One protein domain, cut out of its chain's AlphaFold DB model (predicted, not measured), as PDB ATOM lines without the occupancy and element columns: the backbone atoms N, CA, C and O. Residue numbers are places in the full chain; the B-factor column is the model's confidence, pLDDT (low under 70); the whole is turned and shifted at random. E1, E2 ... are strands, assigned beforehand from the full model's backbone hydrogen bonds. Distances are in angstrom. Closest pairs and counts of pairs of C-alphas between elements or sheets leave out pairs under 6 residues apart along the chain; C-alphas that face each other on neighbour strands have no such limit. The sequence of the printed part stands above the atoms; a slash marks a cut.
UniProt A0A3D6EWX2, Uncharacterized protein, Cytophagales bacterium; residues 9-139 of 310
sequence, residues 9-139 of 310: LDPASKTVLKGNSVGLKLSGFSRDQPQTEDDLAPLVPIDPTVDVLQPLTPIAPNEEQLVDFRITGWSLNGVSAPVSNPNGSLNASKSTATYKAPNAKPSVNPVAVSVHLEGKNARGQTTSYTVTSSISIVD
ATOM      1  N   LEU A   9     112.050  98.682 168.069       86.62
ATOM      2  CA  LEU A   9     112.730  97.504 168.579       86.62
ATOM      3  C   LEU A   9     113.522  97.912 169.822       86.62
ATOM      4  O   LEU A   9     114.395  98.773 169.735       86.62
ATOM      5  N   ASP A  10     113.173  97.342 170.971       88.19
ATOM      6  CA  ASP A  10     113.831  97.602 172.248       88.19
ATOM      7  C   ASP A  10     114.680  96.389 172.673       88.19
ATOM      8  O   ASP A  10     114.155  95.269 172.686       88.19
ATOM      9  N   PRO A  11     115.969  96.571 173.015       90.50
ATOM     10  CA  PRO A  11     116.731  97.815 172.884       90.50
ATOM     11  C   PRO A  11     117.004  98.177 171.414       90.50
ATOM     12  O   PRO A  11     117.174  97.293 170.583       90.50
ATOM     13  N   ALA A  12     117.086  99.475 171.099       86.00
ATOM     14  CA  ALA A  12     117.482  99.940 169.760       86.00
ATOM     15  C   ALA A  12     118.995  99.776 169.527       86.00
ATOM     16  O   ALA A  12     119.460  99.530 168.412       86.00
ATOM     17  N   SER A  13     119.774  99.886 170.601       88.44
ATOM     18  CA  SER A  13     121.183  99.528 170.630       88.44
ATOM     19  C   SER A  13     121.552  98.925 171.981       88.44
ATOM     20  O   SER A  13     120.997  99.298 173.020       88.44
ATOM     21  N   LYS A  14     122.473  97.960 171.986       91.62
ATOM     22  CA  LYS A  14     122.938  97.334 173.226       91.62
ATOM     23  C   LYS A  14     124.337  96.757 173.090       91.62
ATOM     24  O   LYS A  14     124.605  96.013 172.154       91.62
ATOM     25  N   THR A  15     125.171  96.983 174.094       92.88
ATOM     26  CA  THR A  15     126.411  96.223 174.266       92.88
ATOM     27  C   THR A  15     126.188  95.003 175.149       92.88
ATOM     28  O   THR A  15     125.516  95.072 176.185       92.88
ATOM     29  N   VAL A  16     126.728  93.867 174.717       93.69
ATOM     30  CA  VAL A  16     126.605  92.568 175.375       93.69
ATOM     31  C   VAL A  16     127.965  91.878 175.443       93.69
ATOM     32  O   VAL A  16     128.754  91.920 174.503       93.69
ATOM     33  N   LEU A  17     128.247  91.220 176.565       92.44
ATOM     34  CA  LEU A  17     129.420  90.360 176.687       92.44
ATOM     35  C   LEU A  17     129.266  89.133 175.780       92.44
ATOM     36  O   LEU A  17     128.172  88.574 175.665       92.44
ATOM     37  N   LYS A  18     130.358  88.671 175.169       92.81
ATOM     38  CA  LYS A  18     130.370  87.393 174.439       92.81
ATOM     39  C   LYS A  18     129.757  86.248 175.260       92.81
ATOM     40  O   LYS A  18     129.931  86.167 176.474       92.81
ATOM     41  N   GLY A  19     129.013  85.368 174.595       93.12
ATOM     42  CA  GLY A  19     128.286  84.258 175.221       93.12
ATOM     43  C   GLY A  19     126.985  84.636 175.950       93.12
ATOM     44  O   GLY A  19     126.165  83.743 176.194       93.12
ATOM     45  N   ASN A  20     126.751  85.920 176.252       95.38
ATOM     46  CA  ASN A  20     125.524  86.377 176.904       95.38
ATOM     47  C   ASN A  20     124.385  86.604 175.902       95.38
ATOM     48  O   ASN A  20     124.584  86.701 174.689       95.38
ATOM     49  N   SER A  21     123.169  86.699 176.435       96.19
ATOM     50  CA  SER A  21     121.954  86.911 175.652       96.19
ATOM     51  C   SER A  21     121.319  88.265 175.937       96.19
ATOM     52  O   SER A  21     121.426  88.798 177.042       96.19
ATOM     53  N   VAL A  22     120.589  88.777 174.953       96.25
ATOM     54  CA  VAL A  22     119.702  89.931 175.084       96.25
ATOM     55  C   VAL A  22     118.336  89.585 174.498       96.25
ATOM     56  O   VAL A  22     118.230  88.983 173.426       96.25
ATOM     57  N   GLY A  23     117.288  89.934 175.239       96.31
ATOM     58  CA  GLY A  23     115.918  89.894 174.745       96.31
ATOM     59  C   GLY A  23     115.624  91.156 173.943       96.31
ATOM     60  O   GLY A  23     115.987  92.249 174.370       96.31
ATOM     61  N   LEU A  24     114.973  90.990 172.800       95.50
ATOM     62  CA  LEU A  24     114.474  92.070 171.968       95.50
ATOM     63  C   LEU A  24     112.954  92.010 171.901       95.50
ATOM     64  O   LEU A  24     112.370  90.926 171.794       95.50
ATOM     65  N   LYS A  25     112.320  93.177 171.915       91.75
ATOM     66  CA  LYS A  25     110.868  93.320 171.864       91.75
ATOM     67  C   LYS A  25     110.486  94.410 170.875       91.75
ATOM     68  O   LYS A  25     110.950  95.540 170.980       91.75
ATOM     69  N   LEU A  26     109.635  94.059 169.920       87.25
ATOM     70  CA  LEU A  26     108.947  95.017 169.070       87.25
ATOM     71  C   LEU A  26     107.745  95.571 169.840       87.25
ATOM     72  O   LEU A  26     106.829  94.823 170.188       87.25
ATOM     73  N   SER A  27     107.744  96.875 170.081       79.94
ATOM     74  CA  SER A  27     106.612  97.625 170.624       79.94
ATOM     75  C   SER A  27     105.996  98.527 169.557       79.94
ATOM     76  O   SER A  27     106.647  98.862 168.570       79.94
ATOM     77  N   GLY A  28     104.736  98.899 169.766       71.06
ATOM     78  CA  GLY A  28     103.956  99.785 168.905       71.06
ATOM     79  C   GLY A  28     102.461  99.539 169.105       71.06
ATOM     80  O   GLY A  28     102.065  98.845 170.050       71.06
ATOM     81  N   PHE A  29     101.639 100.033 168.180       63.41
ATOM     82  CA  PHE A  29     100.185  99.846 168.197       63.41
ATOM     83  C   PHE A  29      99.650  99.311 166.858       63.41
ATOM     84  O   PHE A  29     100.086  99.741 165.790       63.41
ATOM     85  N   SER A  30      98.694  98.377 166.918       60.34
ATOM     86  CA  SER A  30      97.930  97.826 165.785       60.34
ATOM     87  C   SER A  30      96.463  98.238 165.857       60.34
ATOM     88  O   SER A  30      95.986  98.667 166.902       60.34
ATOM     89  N   ARG A  31      95.705  98.055 164.772       60.47
ATOM     90  CA  ARG A  31      94.241  97.942 164.883       60.47
ATOM     91  C   ARG A  31      93.877  96.531 165.350       60.47
ATOM     92  O   ARG A  31      94.620  95.590 165.072       60.47
ATOM     93  N   ASP A  32      92.754  96.396 166.050       48.06
ATOM     94  CA  ASP A  32      92.249  95.099 166.535       48.06
ATOM     95  C   ASP A  32      91.696  94.230 165.385       48.06
ATOM     96  O   ASP A  32      91.794  93.005 165.402       48.06
ATOM     97  N   GLN A  33      91.138  94.862 164.339       54.16
ATOM     98  CA  GLN A  33      90.583  94.181 163.163       54.16
ATOM     99  C   GLN A  33      90.743  95.008 161.873       54.16
ATOM    100  O   GLN A  33      90.656  96.241 161.919       54.16
ATOM    101  N   PRO A  34      90.923  94.357 160.706       50.69
ATOM    102  CA  PRO A  34      90.861  95.024 159.410       50.69
ATOM    103  C   PRO A  34      89.409  95.436 159.117       50.69
ATOM    104  O   PRO A  34      88.563  94.587 158.847       50.69
ATOM    105  N   GLN A  35      89.104  96.733 159.193       56.50
ATOM    106  CA  GLN A  35      87.786  97.267 158.831       56.50
ATOM    107  C   GLN A  35      87.763  97.842 157.415       56.50
ATOM    108  O   GLN A  35      88.766  98.337 156.903       56.50
ATOM    109  N   THR A  36      86.584  97.766 156.798       51.03
ATOM    110  CA  THR A  36      86.288  98.237 155.440       51.03
ATOM    111  C   THR A  36      85.821  99.694 155.376       51.03
ATOM    112  O   THR A  36      85.663 100.204 154.272       51.03
ATOM    113  N   GLU A  37      85.611 100.372 156.512       49.22
ATOM    114  CA  GLU A  37      85.100 101.752 156.565       49.22
ATOM    115  C   GLU A  37      85.915 102.677 157.487       49.22
ATOM    116  O   GLU A  37      86.687 102.230 158.339       49.22
ATOM    117  N   ASP A  38      85.763 103.986 157.257       49.78
ATOM    118  CA  ASP A  38      86.562 105.105 157.785       49.78
ATOM    119  C   ASP A  38      86.203 105.487 159.241       49.78
ATOM    120  O   ASP A  38      86.238 106.656 159.634       49.78
ATOM    121  N   ASP A  39      85.850 104.492 160.056       49.62
ATOM    122  CA  ASP A  39      85.484 104.681 161.457       49.62
ATOM    123  C   ASP A  39      86.721 104.743 162.371       49.62
ATOM    124  O   ASP A  39      87.781 104.150 162.129       49.62
ATOM    125  N   LEU A  40      86.597 105.505 163.463       50.41
ATOM    126  CA  LEU A  40      87.608 105.590 164.518       50.41
ATOM    127  C   LEU A  40      87.690 104.251 165.272       50.41
ATOM    128  O   LEU A  40      87.012 104.052 166.275       50.41
ATOM    129  N   ALA A  41      88.534 103.336 164.796       53.44
ATOM    130  CA  ALA A  41      88.810 102.074 165.477       53.44
ATOM    131  C   ALA A  41      89.815 102.261 166.636       53.44
ATOM    132  O   ALA A  41      90.812 102.975 166.464       53.44
ATOM    133  N   PRO A  42      89.602 101.610 167.797       52.12
ATOM    134  CA  PRO A  42      90.571 101.622 168.886       52.12
ATOM    135  C   PRO A  42      91.861 100.900 168.469       52.12
ATOM    136  O   PRO A  42      91.832  99.857 167.811       52.12
ATOM    137  N   LEU A  43      93.002 101.476 168.850       55.94
ATOM    138  CA  LEU A  43      94.311 100.852 168.686       55.94
ATOM    139  C   LEU A  43      94.590  99.899 169.854       55.94
ATOM    140  O   LEU A  43      94.256 100.207 170.998       55.94
ATOM    141  N   VAL A  44      95.238  98.773 169.569       58.03
ATOM    142  CA  VAL A  44      95.648  97.758 170.544       58.03
ATOM    143  C   VAL A  44      97.179  97.682 170.566       58.03
ATOM    144  O   VAL A  44      97.805  97.723 169.503       58.03
ATOM    145  N   PRO A  45      97.821  97.593 171.742       55.06
ATOM    146  CA  PRO A  45      99.262  97.390 171.826       55.06
ATOM    147  C   PRO A  45      99.703  96.112 171.103       55.06
ATOM    148  O   PRO A  45      99.088  95.058 171.256       55.06
ATOM    149  N   ILE A  46     100.828  96.178 170.383       61.75
ATOM    150  CA  ILE A  46     101.478  94.986 169.796       61.75
ATOM    151  C   ILE A  46     101.916  94.008 170.894       61.75
ATOM    152  O   ILE A  46     101.968  92.794 170.683       61.75
ATOM    153  N   ASP A  47     102.206  94.539 172.082       59.56
ATOM    154  CA  ASP A  47     102.400  93.764 173.293       59.56
ATOM    155  C   ASP A  47     101.447  94.262 174.396       59.56
ATOM    156  O   ASP A  47     101.607  95.394 174.863       59.56
ATOM    157  N   PRO A  48     100.492  93.431 174.853       52.59
ATOM    158  CA  PRO A  48      99.493  93.818 175.849       52.59
ATOM    159  C   PRO A  48     100.067  94.062 177.258       52.59
ATOM    160  O   PRO A  48      99.313  94.391 178.166       52.59
ATOM    161  N   THR A  49     101.377  93.888 177.468       53.16
ATOM    162  CA  THR A  49     102.051  94.060 178.772       53.16
ATOM    163  C   THR A  49     102.659  95.449 179.004       53.16
ATOM    164  O   THR A  49     103.299  95.660 180.033       53.16
ATOM    165  N   VAL A  50     102.515  96.396 178.068       53.91
ATOM    166  CA  VAL A  50     103.128  97.735 178.156       53.91
ATOM    167  C   VAL A  50     102.080  98.790 178.519       53.91
ATOM    168  O   VAL A  50     101.158  99.028 177.750       53.91
ATOM    169  N   ASP A  51     102.265  99.447 179.669       43.34
ATOM    170  CA  ASP A  51     101.342 100.447 180.246       43.34
ATOM    171  C   ASP A  51     101.804 101.907 180.016       43.34
ATOM    172  O   ASP A  51     101.321 102.847 180.643       43.34
ATOM    173  N   VAL A  52     102.800 102.125 179.146       45.38
ATOM    174  CA  VAL A  52     103.454 103.435 178.978       45.38
ATOM    175  C   VAL A  52     103.218 103.984 177.572       45.38
ATOM    176  O   VAL A  52     103.760 103.477 176.594       45.38
ATOM    177  N   LEU A  53     102.435 105.061 177.490       41.75
ATOM    178  CA  LEU A  53     102.303 105.910 176.304       41.75
ATOM    179  C   LEU A  53     103.486 106.892 176.274       41.75
ATOM    180  O   LEU A  53     103.631 107.696 177.196       41.75
ATOM    181  N   GLN A  54     104.338 106.839 175.246       47.59
ATOM    182  CA  GLN A  54     105.440 107.795 175.051       47.59
ATOM    183  C   GLN A  54     105.243 108.665 173.791       47.59
ATOM    184  O   GLN A  54     104.458 108.293 172.915       47.59
ATOM    185  N   PRO A  55     105.889 109.850 173.707       36.81
ATOM    186  CA  PRO A  55     105.720 110.786 172.596       36.81
ATOM    187  C   PRO A  55     106.334 110.284 171.280       36.81
ATOM    188  O   PRO A  55     107.358 109.612 171.262       36.81
ATOM    189  N   LEU A  56     105.701 110.679 170.179       41.97
ATOM    190  CA  LEU A  56     105.765 110.052 168.859       41.97
ATOM    191  C   LEU A  56     106.924 110.578 167.997       41.97
ATOM    192  O   LEU A  56     107.069 111.794 167.857       41.97
ATOM    193  N   THR A  57     107.663 109.689 167.324       39.00
ATOM    194  CA  THR A  57     108.574 110.071 166.223       39.00
ATOM    195  C   THR A  57     107.949 109.679 164.872       39.00
ATOM    196  O   THR A  57     107.620 108.506 164.702       39.00
ATOM    197  N   PRO A  58     107.747 110.607 163.911       42.06
ATOM    198  CA  PRO A  58     107.124 110.300 162.615       42.06
ATOM    199  C   PRO A  58     108.016 109.446 161.699       42.06
ATOM    200  O   PRO A  58     109.211 109.717 161.571       42.06
ATOM    201  N   ILE A  59     107.437 108.474 160.991       46.16
ATOM    202  CA  ILE A  59     108.087 107.668 159.950       46.16
ATOM    203  C   ILE A  59     107.707 108.234 158.570       46.16
ATOM    204  O   ILE A  59     106.588 108.094 158.086       46.16
ATOM    205  N   ALA A  60     108.653 108.862 157.873       45.62
ATOM    206  CA  ALA A  60     108.459 109.278 156.479       45.62
ATOM    207  C   ALA A  60     108.396 108.056 155.518       45.62
ATOM    208  O   ALA A  60     109.022 107.037 155.816       45.62
ATOM    209  N   PRO A  61     107.722 108.122 154.341       47.00
ATOM    210  CA  PRO A  61     107.182 109.321 153.698       47.00
ATOM    211  C   PRO A  61     105.660 109.347 153.454       47.00
ATOM    212  O   PRO A  61     105.210 110.300 152.837       47.00
ATOM    213  N   ASN A  62     104.855 108.367 153.881       52.62
ATOM    214  CA  ASN A  62     103.396 108.386 153.651       52.62
ATOM    215  C   ASN A  62     102.641 107.512 154.674       52.62
ATOM    216  O   ASN A  62     102.264 106.377 154.384       52.62
ATOM    217  N   GLU A  63     102.418 108.036 155.880       51.84
ATOM    218  CA  GLU A  63     101.702 107.336 156.966       51.84
ATOM    219  C   GLU A  63     100.171 107.388 156.838       51.84
ATOM    220  O   GLU A  63      99.464 106.708 157.579       51.84
ATOM    221  N   GLU A  64      99.627 108.170 155.902       50.97
ATOM    222  CA  GLU A  64      98.185 108.462 155.845       50.97
ATOM    223  C   GLU A  64      97.299 107.285 155.402       50.97
ATOM    224  O   GLU A  64      96.083 107.442 155.326       50.97
ATOM    225  N   GLN A  65      97.856 106.111 155.081       52.72
ATOM    226  CA  GLN A  65      97.079 105.075 154.391       52.72
ATOM    227  C   GLN A  65      97.138 103.667 154.979       52.72
ATOM    228  O   GLN A  65      96.280 102.866 154.615       52.72
ATOM    229  N   LEU A  66      98.091 103.331 155.851       59.66
ATOM    230  CA  LEU A  66      98.180 101.970 156.398       59.66
ATOM    231  C   LEU A  66      96.986 101.685 157.325       59.66
ATOM    232  O   LEU A  66      96.462 102.603 157.946       59.66
ATOM    233  N   VAL A  67      96.522 100.435 157.374       59.59
ATOM    234  CA  VAL A  67      95.372  99.957 158.172       59.59
ATOM    235  C   VAL A  67      95.623  98.611 158.856       59.59
ATOM    236  O   VAL A  67      94.891  98.271 159.781       59.59
ATOM    237  N   ASP A  68      96.664  97.877 158.460       66.06
ATOM    238  CA  ASP A  68      97.046  96.583 159.037       66.06
ATOM    239  C   ASP A  68      98.573  96.412 158.988       66.06
ATOM    240  O   ASP A  68      99.218  96.957 158.086       66.06
ATOM    241  N   PHE A  69      99.146  95.651 159.925       74.62
ATOM    242  CA  PHE A  69     100.535  95.208 159.836       74.62
ATOM    243  C   PHE A  69     100.685  93.733 160.199       74.62
ATOM    244  O   PHE A  69      99.983  93.175 161.041       74.62
ATOM    245  N   ARG A  70     101.715  93.115 159.628       80.75
ATOM    246  CA  ARG A  70     102.128  91.759 159.972       80.75
ATOM    247  C   ARG A  70     103.639  91.676 160.107       80.75
ATOM    248  O   ARG A  70     104.368  92.122 159.228       80.75
ATOM    249  N   ILE A  71     104.100  91.023 161.171       87.06
ATOM    250  CA  ILE A  71     105.494  90.576 161.283       87.06
ATOM    251  C   ILE A  71     105.706  89.439 160.287       87.06
ATOM    252  O   ILE A  71     105.057  88.393 160.378       87.06
ATOM    253  N   THR A  72     106.602  89.650 159.328       89.69
ATOM    254  CA  THR A  72     106.939  88.655 158.303       89.69
ATOM    255  C   THR A  72     108.138  87.809 158.696       89.69
ATOM    256  O   THR A  72     108.222  86.653 158.284       89.69
ATOM    257  N   GLY A  73     109.024  88.326 159.546       94.06
ATOM    258  CA  GLY A  73     110.134  87.550 160.075       94.06
ATOM    259  C   GLY A  73     111.131  88.376 160.867       94.06
ATOM    260  O   GLY A  73     111.003  89.588 161.008       94.06
ATOM    261  N   TRP A  74     112.145  87.683 161.363       97.38
ATOM    262  CA  TRP A  74     113.303  88.266 162.026       97.38
ATOM    263  C   TRP A  74     114.564  87.842 161.290       97.38
ATOM    264  O   TRP A  74     114.581  86.769 160.683       97.38
ATOM    265  N   SER A  75     115.625  88.637 161.371       97.69
ATOM    266  CA  SER A  75     116.922  88.280 160.807       97.69
ATOM    267  C   SER A  75     118.097  88.761 161.658       97.69
ATOM    268  O   SER A  75     117.993  89.728 162.412       97.69
ATOM    269  N   LEU A  76     119.220  88.052 161.538       97.50
ATOM    270  CA  LEU A  76     120.522  88.414 162.098       97.50
ATOM    271  C   LEU A  76     121.483  88.680 160.938       97.50
ATOM    272  O   LEU A  76     121.789  87.762 160.175       97.50
ATOM    273  N   ASN A  77     121.949  89.922 160.796       96.19
ATOM    274  CA  ASN A  77     122.747  90.383 159.653       96.19
ATOM    275  C   ASN A  77     122.115  89.980 158.303       96.19
ATOM    276  O   ASN A  77     122.803  89.514 157.396       96.19
ATOM    277  N   GLY A  78     120.786  90.095 158.197       95.12
ATOM    278  CA  GLY A  78     120.017  89.731 157.002       95.12
ATOM    279  C   GLY A  78     119.722  88.235 156.829       95.12
ATOM    280  O   GLY A  78     118.994  87.871 155.910       95.12
ATOM    281  N   VAL A  79     120.224  87.357 157.705       97.12
ATOM    282  CA  VAL A  79     119.917  85.916 157.670       97.12
ATOM    283  C   VAL A  79     118.678  85.618 158.514       97.12
ATOM    284  O   VAL A  79     118.671  85.901 159.712       97.12
ATOM    285  N   SER A  80     117.642  85.038 157.906       97.06
ATOM    286  CA  SER A  80     116.350  84.763 158.554       97.06
ATOM    287  C   SER A  80     116.459  83.859 159.787       97.06
ATOM    288  O   SER A  80     117.141  82.839 159.759       97.06
ATOM    289  N   ALA A  81     115.737  84.209 160.855       96.19
ATOM    290  CA  ALA A  81     115.600  83.403 162.065       96.19
ATOM    291  C   ALA A  81     114.633  82.207 161.864       96.19
ATOM    292  O   ALA A  81     113.672  82.336 161.100       96.19
ATOM    293  N   PRO A  82     114.812  81.075 162.580       97.12
ATOM    294  CA  PRO A  82     115.883  80.814 163.538       97.12
ATOM    295  C   PRO A  82     117.232  80.622 162.838       97.12
ATOM    296  O   PRO A  82     117.333  79.937 161.824       97.12
ATOM    297  N   VAL A  83     118.279  81.226 163.396       97.31
ATOM    298  CA  VAL A  83     119.634  81.180 162.830       97.31
ATOM    299  C   VAL A  83     120.658  80.991 163.937       97.31
ATOM    300  O   VAL A  83     120.508  81.526 165.032       97.31
ATOM    301  N   SER A  84     121.706  80.228 163.642       97.25
ATOM    302  CA  SER A  84     122.891  80.071 164.482       97.25
ATOM    303  C   SER A  84     124.113  80.028 163.573       97.25
ATOM    304  O   SER A  84     124.281  79.085 162.801       97.25
ATOM    305  N   ASN A  85     124.940  81.067 163.622       95.56
ATOM    306  CA  ASN A  85     126.108  81.242 162.764       95.56
ATOM    307  C   ASN A  85     127.242  81.942 163.554       95.56
ATOM    308  O   ASN A  85     127.085  82.192 164.752       95.56
ATOM    309  N   PRO A  86     128.398  82.258 162.942       95.62
ATOM    310  CA  PRO A  86     129.495  82.928 163.649       95.62
ATOM    311  C   PRO A  86     129.150  84.298 164.259       95.62
ATOM    312  O   PRO A  86     129.854  84.738 165.159       95.62
ATOM    313  N   ASN A  87     128.066  84.954 163.824       95.88
ATOM    314  CA  ASN A  87     127.582  86.219 164.390       95.88
ATOM    315  C   ASN A  87     126.675  86.018 165.619       95.88
ATOM    316  O   ASN A  87     126.172  86.995 166.170       95.88
ATOM    317  N   GLY A  88     126.449  84.772 166.048       96.62
ATOM    318  CA  GLY A  88     125.596  84.407 167.178       96.62
ATOM    319  C   GLY A  88     124.375  83.593 166.761       96.62
ATOM    320  O   GLY A  88     124.298  83.058 165.653       96.62
ATOM    321  N   SER A  89     123.406  83.494 167.668       97.94
ATOM    322  CA  SER A  89     122.129  82.836 167.388       97.94
ATOM    323  C   SER A  89     120.948  83.747 167.675       97.94
ATOM    324  O   SER A  89     120.954  84.458 168.679       97.94
ATOM    325  N   LEU A  90     119.923  83.678 166.834       98.31
ATOM    326  CA  LEU A  90     118.681  84.423 166.982       98.31
ATOM    327  C   LEU A  90     117.504  83.452 166.923       98.31
ATOM    328  O   LEU A  90     117.295  82.780 165.913       98.31
ATOM    329  N   ASN A  91     116.728  83.413 168.003       97.19
ATOM    330  CA  ASN A  91     115.453  82.705 168.066       97.19
ATOM    331  C   ASN A  91     114.341  83.729 168.263       97.19
ATOM    332  O   ASN A  91     114.432  84.562 169.161       97.19
ATOM    333  N   ALA A  92     113.301  83.670 167.436       93.94
ATOM    334  CA  ALA A  92     112.217  84.641 167.457       93.94
ATOM    335  C   ALA A  92     110.862  83.984 167.729       93.94
ATOM    336  O   ALA A  92     110.609  82.850 167.329       93.94
ATOM    337  N   SER A  93     109.985  84.730 168.393       89.50
ATOM    338  CA  SER A  93     108.596  84.374 168.650       89.50
ATOM    339  C   SER A  93     107.727  85.625 168.548       89.50
ATOM    340  O   SER A  93     107.756  86.493 169.424       89.50
ATOM    341  N   LYS A  94     106.936  85.714 167.471       86.81
ATOM    342  CA  LYS A  94     106.038  86.847 167.180       86.81
ATOM    343  C   LYS A  94     106.772  88.199 167.279       86.81
ATOM    344  O   LYS A  94     107.663  88.460 166.476       86.81
ATOM    345  N   SER A  95     106.396  89.032 168.250       88.19
ATOM    346  CA  SER A  95     106.934  90.365 168.537       88.19
ATOM    347  C   SER A  95     108.204  90.356 169.389       88.19
ATOM    348  O   SER A  95     108.723  91.417 169.712       88.19
ATOM    349  N   THR A  96     108.740  89.188 169.739       93.94
ATOM    350  CA  THR A  96     109.946  89.067 170.565       93.94
ATOM    351  C   THR A  96     111.015  88.233 169.878       93.94
ATOM    352  O   THR A  96     110.715  87.335 169.088       93.94
ATOM    353  N   ALA A  97     112.271  88.492 170.214       96.75
ATOM    354  CA  ALA A  97     113.381  87.632 169.851       96.75
ATOM    355  C   ALA A  97     114.417  87.574 170.970       96.75
ATOM    356  O   ALA A  97     114.497  88.450 171.821       96.75
ATOM    357  N   THR A  98     115.214  86.517 170.991       97.88
ATOM    358  CA  THR A  98     116.375  86.393 171.869       97.88
ATOM    359  C   THR A  98     117.603  86.228 170.998       97.88
ATOM    360  O   THR A  98     117.733  85.233 170.279       97.88
ATOM    361  N   TYR A  99     118.493  87.211 171.074       98.25
ATOM    362  CA  TYR A  99     119.829  87.122 170.511       98.25
ATOM    363  C   TYR A  99     120.780  86.567 171.570       98.25
ATOM    364  O   TYR A  99     120.747  86.999 172.722       98.25
ATOM    365  N   LYS A 100     121.643  85.631 171.177       97.94
ATOM    366  CA  LYS A 100     122.762  85.150 171.986       97.94
ATOM    367  C   LYS A 100     124.063  85.440 171.254       97.94
ATOM    368  O   LYS A 100     124.263  84.953 170.137       97.94
ATOM    369  N   ALA A 101     124.934  86.199 171.910       97.38
ATOM    370  CA  ALA A 101     126.257  86.502 171.407       97.38
ATOM    371  C   ALA A 101     127.091  85.215 171.276       97.38
ATOM    372  O   ALA A 101     127.004  84.328 172.133       97.38
ATOM    373  N   PRO A 102     127.911  85.089 170.221       96.25
ATOM    374  CA  PRO A 102     128.859  83.988 170.096       96.25
ATOM    375  C   PRO A 102     129.892  84.022 171.236       96.25
ATOM    376  O   PRO A 102     130.091  85.047 171.885       96.25
ATOM    377  N   ASN A 103     130.582  82.902 171.472       93.19
ATOM    378  CA  ASN A 103     131.651  82.814 172.482       93.19
ATOM    379  C   ASN A 103     132.966  83.485 172.043       93.19
ATOM    380  O   ASN A 103     133.910  83.552 172.826       93.19
ATOM    381  N   ALA A 104     133.044  83.950 170.799       91.06
ATOM    382  CA  ALA A 104     134.146  84.732 170.260       91.06
ATOM    383  C   ALA A 104     133.556  85.912 169.492       91.06
ATOM    384  O   ALA A 104     132.542  85.745 168.815       91.06
ATOM    385  N   LYS A 105     134.176  87.086 169.598       89.75
ATOM    386  CA  LYS A 105     133.701  88.287 168.918       89.75
ATOM    387  C   LYS A 105     133.670  88.078 167.389       89.75
ATOM    388  O   LYS A 105     134.670  87.623 166.829       89.75
ATOM    389  N   PRO A 106     132.547  88.370 166.705       91.38
ATOM    390  CA  PRO A 106     132.438  88.177 165.263       91.38
ATOM    391  C   PRO A 106     133.245  89.214 164.476       91.38
ATOM    392  O   PRO A 106     133.529  90.305 164.966       91.38
ATOM    393  N   SER A 107     133.569  88.888 163.219       88.44
ATOM    394  CA  SER A 107     134.247  89.812 162.298       88.44
ATOM    395  C   SER A 107     133.385  91.020 161.925       88.44
ATOM    396  O   SER A 107     133.916  92.095 161.667       88.44
ATOM    397  N   VAL A 108     132.060  90.850 161.914       88.25
ATOM    398  CA  VAL A 108     131.087  91.939 161.791       88.25
ATOM    399  C   VAL A 108     130.578  92.275 163.187       88.25
ATOM    400  O   VAL A 108     129.799  91.516 163.760       88.25
ATOM    401  N   ASN A 109     131.029  93.405 163.726       90.50
ATOM    402  CA  ASN A 109     130.606  93.942 165.013       90.50
ATOM    403  C   ASN A 109     130.455  95.470 164.895       90.50
ATOM    404  O   ASN A 109     131.422  96.112 164.483       90.50
ATOM    405  N   PRO A 110     129.302  96.067 165.247       93.06
ATOM    406  CA  PRO A 110     128.105  95.442 165.821       93.06
ATOM    407  C   PRO A 110     127.351  94.533 164.839       93.06
ATOM    408  O   PRO A 110     127.499  94.646 163.622       93.06
ATOM    409  N   VAL A 111     126.524  93.633 165.376       96.31
ATOM    410  CA  VAL A 111     125.576  92.834 164.587       96.31
ATOM    411  C   VAL A 111     124.214  93.528 164.529       96.31
ATOM    412  O   VAL A 111     123.767  94.144 165.495       96.31
ATOM    413  N   ALA A 112     123.529  93.399 163.399       96.62
ATOM    414  CA  ALA A 112     122.180  93.896 163.189       96.62
ATOM    415  C   ALA A 112     121.159  92.786 163.458       96.62
ATOM    416  O   ALA A 112     121.170  91.749 162.790       96.62
ATOM    417  N   VAL A 113     120.251  93.011 164.406       97.50
ATOM    418  CA  VAL A 113     119.045  92.191 164.578       97.50
ATOM    419  C   VAL A 113     117.864  92.979 164.047       97.50
ATOM    420  O   VAL A 113     117.548  94.047 164.566       97.50
ATOM    421  N   SER A 114     117.210  92.456 163.019       96.56
ATOM    422  CA  SER A 114     116.137  93.152 162.320       96.56
ATOM    423  C   SER A 114     114.821  92.398 162.441       96.56
ATOM    424  O   SER A 114     114.786  91.169 162.368       96.56
ATOM    425  N   VAL A 115     113.726  93.140 162.584       94.19
ATOM    426  CA  VAL A 115     112.363  92.634 162.424       94.19
ATOM    427  C   VAL A 115     111.776  93.197 161.135       94.19
ATOM    428  O   VAL A 115     111.842  94.400 160.875       94.19
ATOM    429  N   HIS A 116     111.232  92.306 160.315       92.81
ATOM    430  CA  HIS A 116     110.614  92.621 159.038       92.81
ATOM    431  C   HIS A 116     109.100  92.645 159.192       92.81
ATOM    432  O   HIS A 116     108.495  91.766 159.818       92.81
ATOM    433  N   LEU A 117     108.500  93.679 158.625       87.81
ATOM    434  CA  LEU A 117     107.093  93.999 158.767       87.81
ATOM    435  C   LEU A 117     106.515  94.307 157.389       87.81
ATOM    436  O   LEU A 117     107.178  94.905 156.546       87.81
ATOM    437  N   GLU A 118     105.263  93.940 157.180       86.75
ATOM    438  CA  GLU A 118     104.465  94.388 156.044       86.75
ATOM    439  C   GLU A 118     103.291  95.197 156.574       86.75
ATOM    440  O   GLU A 118     102.505  94.683 157.365       86.75
ATOM    441  N   GLY A 119     103.180  96.452 156.147       79.50
ATOM    442  CA  GLY A 119     101.998  97.279 156.352       79.50
ATOM    443  C   GLY A 119     101.101  97.227 155.122       79.50
ATOM    444  O   GLY A 119     101.601  97.278 154.001       79.50
ATOM    445  N   LYS A 120      99.784  97.148 155.301       77.38
ATOM    446  CA  LYS A 120      98.809  97.233 154.204       77.38
ATOM    447  C   LYS A 120      97.981  98.490 154.318       77.38
ATOM    448  O   LYS A 120      97.565  98.827 155.421       77.38
ATOM    449  N   ASN A 121      97.703  99.152 153.200       74.38
ATOM    450  CA  ASN A 121      96.778 100.279 153.172       74.38
ATOM    451  C   ASN A 121      95.317  99.871 152.960       74.38
ATOM    452  O   ASN A 121      95.026  98.730 152.606       74.38
ATOM    453  N   ALA A 122      94.393 100.820 153.141       68.94
ATOM    454  CA  ALA A 122      92.956 100.610 152.914       68.94
ATOM    455  C   ALA A 122      92.622 100.128 151.484       68.94
ATOM    456  O   ALA A 122      91.566  99.553 151.246       68.94
ATOM    457  N   ARG A 123      93.536 100.334 150.524       73.94
ATOM    458  CA  ARG A 123      93.426  99.875 149.129       73.94
ATOM    459  C   ARG A 123      94.072  98.500 148.894       73.94
ATOM    460  O   ARG A 123      94.147  98.056 147.753       73.94
ATOM    461  N   GLY A 124      94.574  97.840 149.941       72.31
ATOM    462  CA  GLY A 124      95.244  96.537 149.882       72.31
ATOM    463  C   GLY A 124      96.700  96.563 149.395       72.31
ATOM    464  O   GLY A 124      97.314  95.503 149.266       72.31
ATOM    465  N   GLN A 125      97.280  97.736 149.134       78.56
ATOM    466  CA  GLN A 125      98.688  97.865 148.752       78.56
ATOM    467  C   GLN A 125      99.582  97.592 149.960       78.56
ATOM    468  O   GLN A 125      99.282  98.043 151.064       78.56
ATOM    469  N   THR A 126     100.669  96.854 149.741       82.56
ATOM    470  CA  THR A 126     101.592  96.428 150.799       82.56
ATOM    471  C   THR A 126     102.891  97.227 150.734       82.56
ATOM    472  O   THR A 126     103.449  97.400 149.652       82.56
ATOM    473  N   THR A 127     103.384  97.661 151.891       81.00
ATOM    474  CA  THR A 127     104.675  98.333 152.074       81.00
ATOM    475  C   THR A 127     105.508  97.545 153.079       81.00
ATOM    476  O   THR A 127     105.024  97.216 154.161       81.00
ATOM    477  N   SER A 128     106.759  97.236 152.739       85.38
ATOM    478  CA  SER A 128     107.681  96.530 153.636       85.38
ATOM    479  C   SER A 128     108.466  97.513 154.505       85.38
ATOM    480  O   SER A 128     108.992  98.505 154.007       85.38
ATOM    481  N   TYR A 129     108.605  97.191 155.788       82.62
ATOM    482  CA  TYR A 129     109.391  97.941 156.764       82.62
ATOM    483  C   TYR A 129     110.406  97.023 157.432       82.62
ATOM    484  O   TYR A 129     110.186  95.818 157.582       82.62
ATOM    485  N   THR A 130     111.529  97.597 157.847       88.56
ATOM    486  CA  THR A 130     112.521  96.909 158.669       88.56
ATOM    487  C   THR A 130     112.904  97.810 159.829       88.56
ATOM    488  O   THR A 130     113.313  98.948 159.612       88.56
ATOM    489  N   VAL A 131     112.770  97.294 161.048       89.38
ATOM    490  CA  VAL A 131     113.253  97.954 162.265       89.38
ATOM    491  C   VAL A 131     114.454  97.165 162.764       89.38
ATOM    492  O   VAL A 131     114.388  95.938 162.860       89.38
ATOM    493  N   THR A 132     115.556  97.852 163.050       92.56
ATOM    494  CA  THR A 132     116.845  97.218 163.348       92.56
ATOM    495  C   THR A 132     117.362  97.652 164.711       92.56
ATOM    496  O   THR A 132     117.367  98.836 165.029       92.56
ATOM    497  N   SER A 133     117.838  96.676 165.481       95.06
ATOM    498  CA  SER A 133     118.617  96.851 166.700       95.06
ATOM    499  C   SER A 133     120.089  96.593 166.399       95.06
ATOM    500  O   SER A 133     120.424  95.584 165.773       95.06
ATOM    501  N   SER A 134     120.967  97.463 166.892       94.31
ATOM    502  CA  SER A 134     122.423  97.315 166.784       94.31
ATOM    503  C   SER A 134     123.005  96.717 168.067       94.31
ATOM    504  O   SER A 134     122.907  97.323 169.134       94.31
ATOM    505  N   ILE A 135     123.595  95.524 167.992       95.44
ATOM    506  CA  ILE A 135     124.157  94.835 169.159       95.44
ATOM    507  C   ILE A 135     125.680  94.771 169.042       95.44
ATOM    508  O   ILE A 135     126.213  94.064 168.187       95.44
ATOM    509  N   SER A 136     126.379  95.479 169.927       94.38
ATOM    510  CA  SER A 136     127.839  95.429 170.049       94.38
ATOM    511  C   SER A 136     128.251  94.296 170.982       94.38
ATOM    512  O   SER A 136     127.698  94.146 172.069       94.38
ATOM    513  N   ILE A 137     129.237  93.502 170.583       94.06
ATOM    514  CA  ILE A 137     129.758  92.384 171.374       94.06
ATOM    515  C   ILE A 137     131.149  92.749 171.879       94.06
ATOM    516  O   ILE A 137     132.035  93.059 171.082       94.06
ATOM    517  N   VAL A 138     131.334  92.684 173.195       92.19
ATOM    518  CA  VAL A 138     132.612  92.953 173.869       92.19
ATOM    519  C   VAL A 138     133.230  91.672 174.416       92.19
ATOM    520  O   VAL A 138     132.531  90.717 174.772       92.19
ATOM    521  N   ASP A 139     134.560  91.649 174.483       87.69
ATOM    522  CA  ASP A 139     135.326  90.496 174.970       87.69
ATOM    523  C   ASP A 139     135.446  90.422 176.497       87.69
ATOM    524  O   ASP A 139     135.720  89.345 177.032       87.69
TER     525      ASP A 139
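What this domain is: This is residues 9 to 139 of the 310 residues of an uncharacterized protein of Cytophagales bacterium (UniProt A0A3D6EWX2). The domain is an elongated sandwich of two four-stranded sheets; the sheet E1 E10 E9 E5 is curled like part of a barrel, and its long strands E5, E9 and E10 run on past the sheet E2 E8 E7 E6. Beyond that smaller sheet, E2 runs on into a small hairpin, E3 and E4, and residues 54 to 62 of the long link from E4 to E5 stick out as a free loop. The printed part has 131 residues with no named helix and ten named strands, E1 to E10 in order along the chain, and its class is all strand. The first sheet, in the order E1 E10 E9 E5, is mixed, while the second, in the order E2 E8 E7 E6, is antiparallel throughout. The whole is only just compact, close to loose, with a radius of gyration of the C-alphas of 16.6 A and spans of 54 by 30 by 25 A.

Where its parts are: The printed part begins at Leu 9, and E1 follows at residues 13 to 17, with C-alpha 13 at (121.183, 99.528, 170.630). E2 is residues 21 to 27, 19.4 A from first to last C-alpha. E3 is residues 29 to 31 and E4 is residues 43 to 45. E5, residues 66 to 76, is 26.7 A long and begins with C-alpha 66 at (98.180, 101.970, 156.398); it bends by 50 degrees at residue 69. E6 is residues 83 to 85, E7 is residues 88 to 93 with a length of 17.1 A, and E8 is residues 96 to 100. E9, residues 111 to 121, is 31.9 A long. E10, residues 126 to 138, is the longest strand at 38.8 A and ends with C-alpha 138 at (132.612, 92.953, 173.869).

How they stand to each other: In the strongly twisted first sheet, the edge strand E1 is parallel to E10 at 37 degrees, with N 16 and O 136 2.8 A apart, within hydrogen-bond range. E9 and E10 form a hairpin, antiparallel at 164 degrees, with N 119 and O 127 2.8 A apart. E5, the other edge strand, is antiparallel to E9 at 158 degrees, with N 75 and O 114 2.8 A apart. In the second sheet, the edge strand E2 is antiparallel to E8 at 158 degrees, with N 24 and O 97 2.8 A apart. E6, E7 and E8 form a meander, each strand the antiparallel neighbour of the one before; N 85 and O 88 are 2.9 A apart, and N 98 and O 91 are 2.8 A apart. The two sheets form a sandwich, face to face, with 50 pairs of C-alphas within 10 A and best planes 29 degrees apart. The closest C-alphas of E5 and E7 are those of Leu 76 and Leu 90, at 6.6 A. E2 runs on into E3 at 46 degrees, and E3 and E4 form an antiparallel hairpin at 134 degrees, with N 30 and O 44 2.8 A apart. The closest C-alphas of E3 and E5 are those of Arg 31 and Asp 68, at 6.6 A. E4 and E5 are apart.

The domain as a whole: The two C-alphas farthest apart are those of Glu 37 and Asp 139, at 54.7 A. The printed part has no cut. The links E3 to E4, with 11 residues, and E4 to E5, with 20 residues, are long. Residues 54 to 62 stand free. The mean pLDDT of the printed part is 78.9, and 41 residues are under 70: residues 29 to 68 and residue 122.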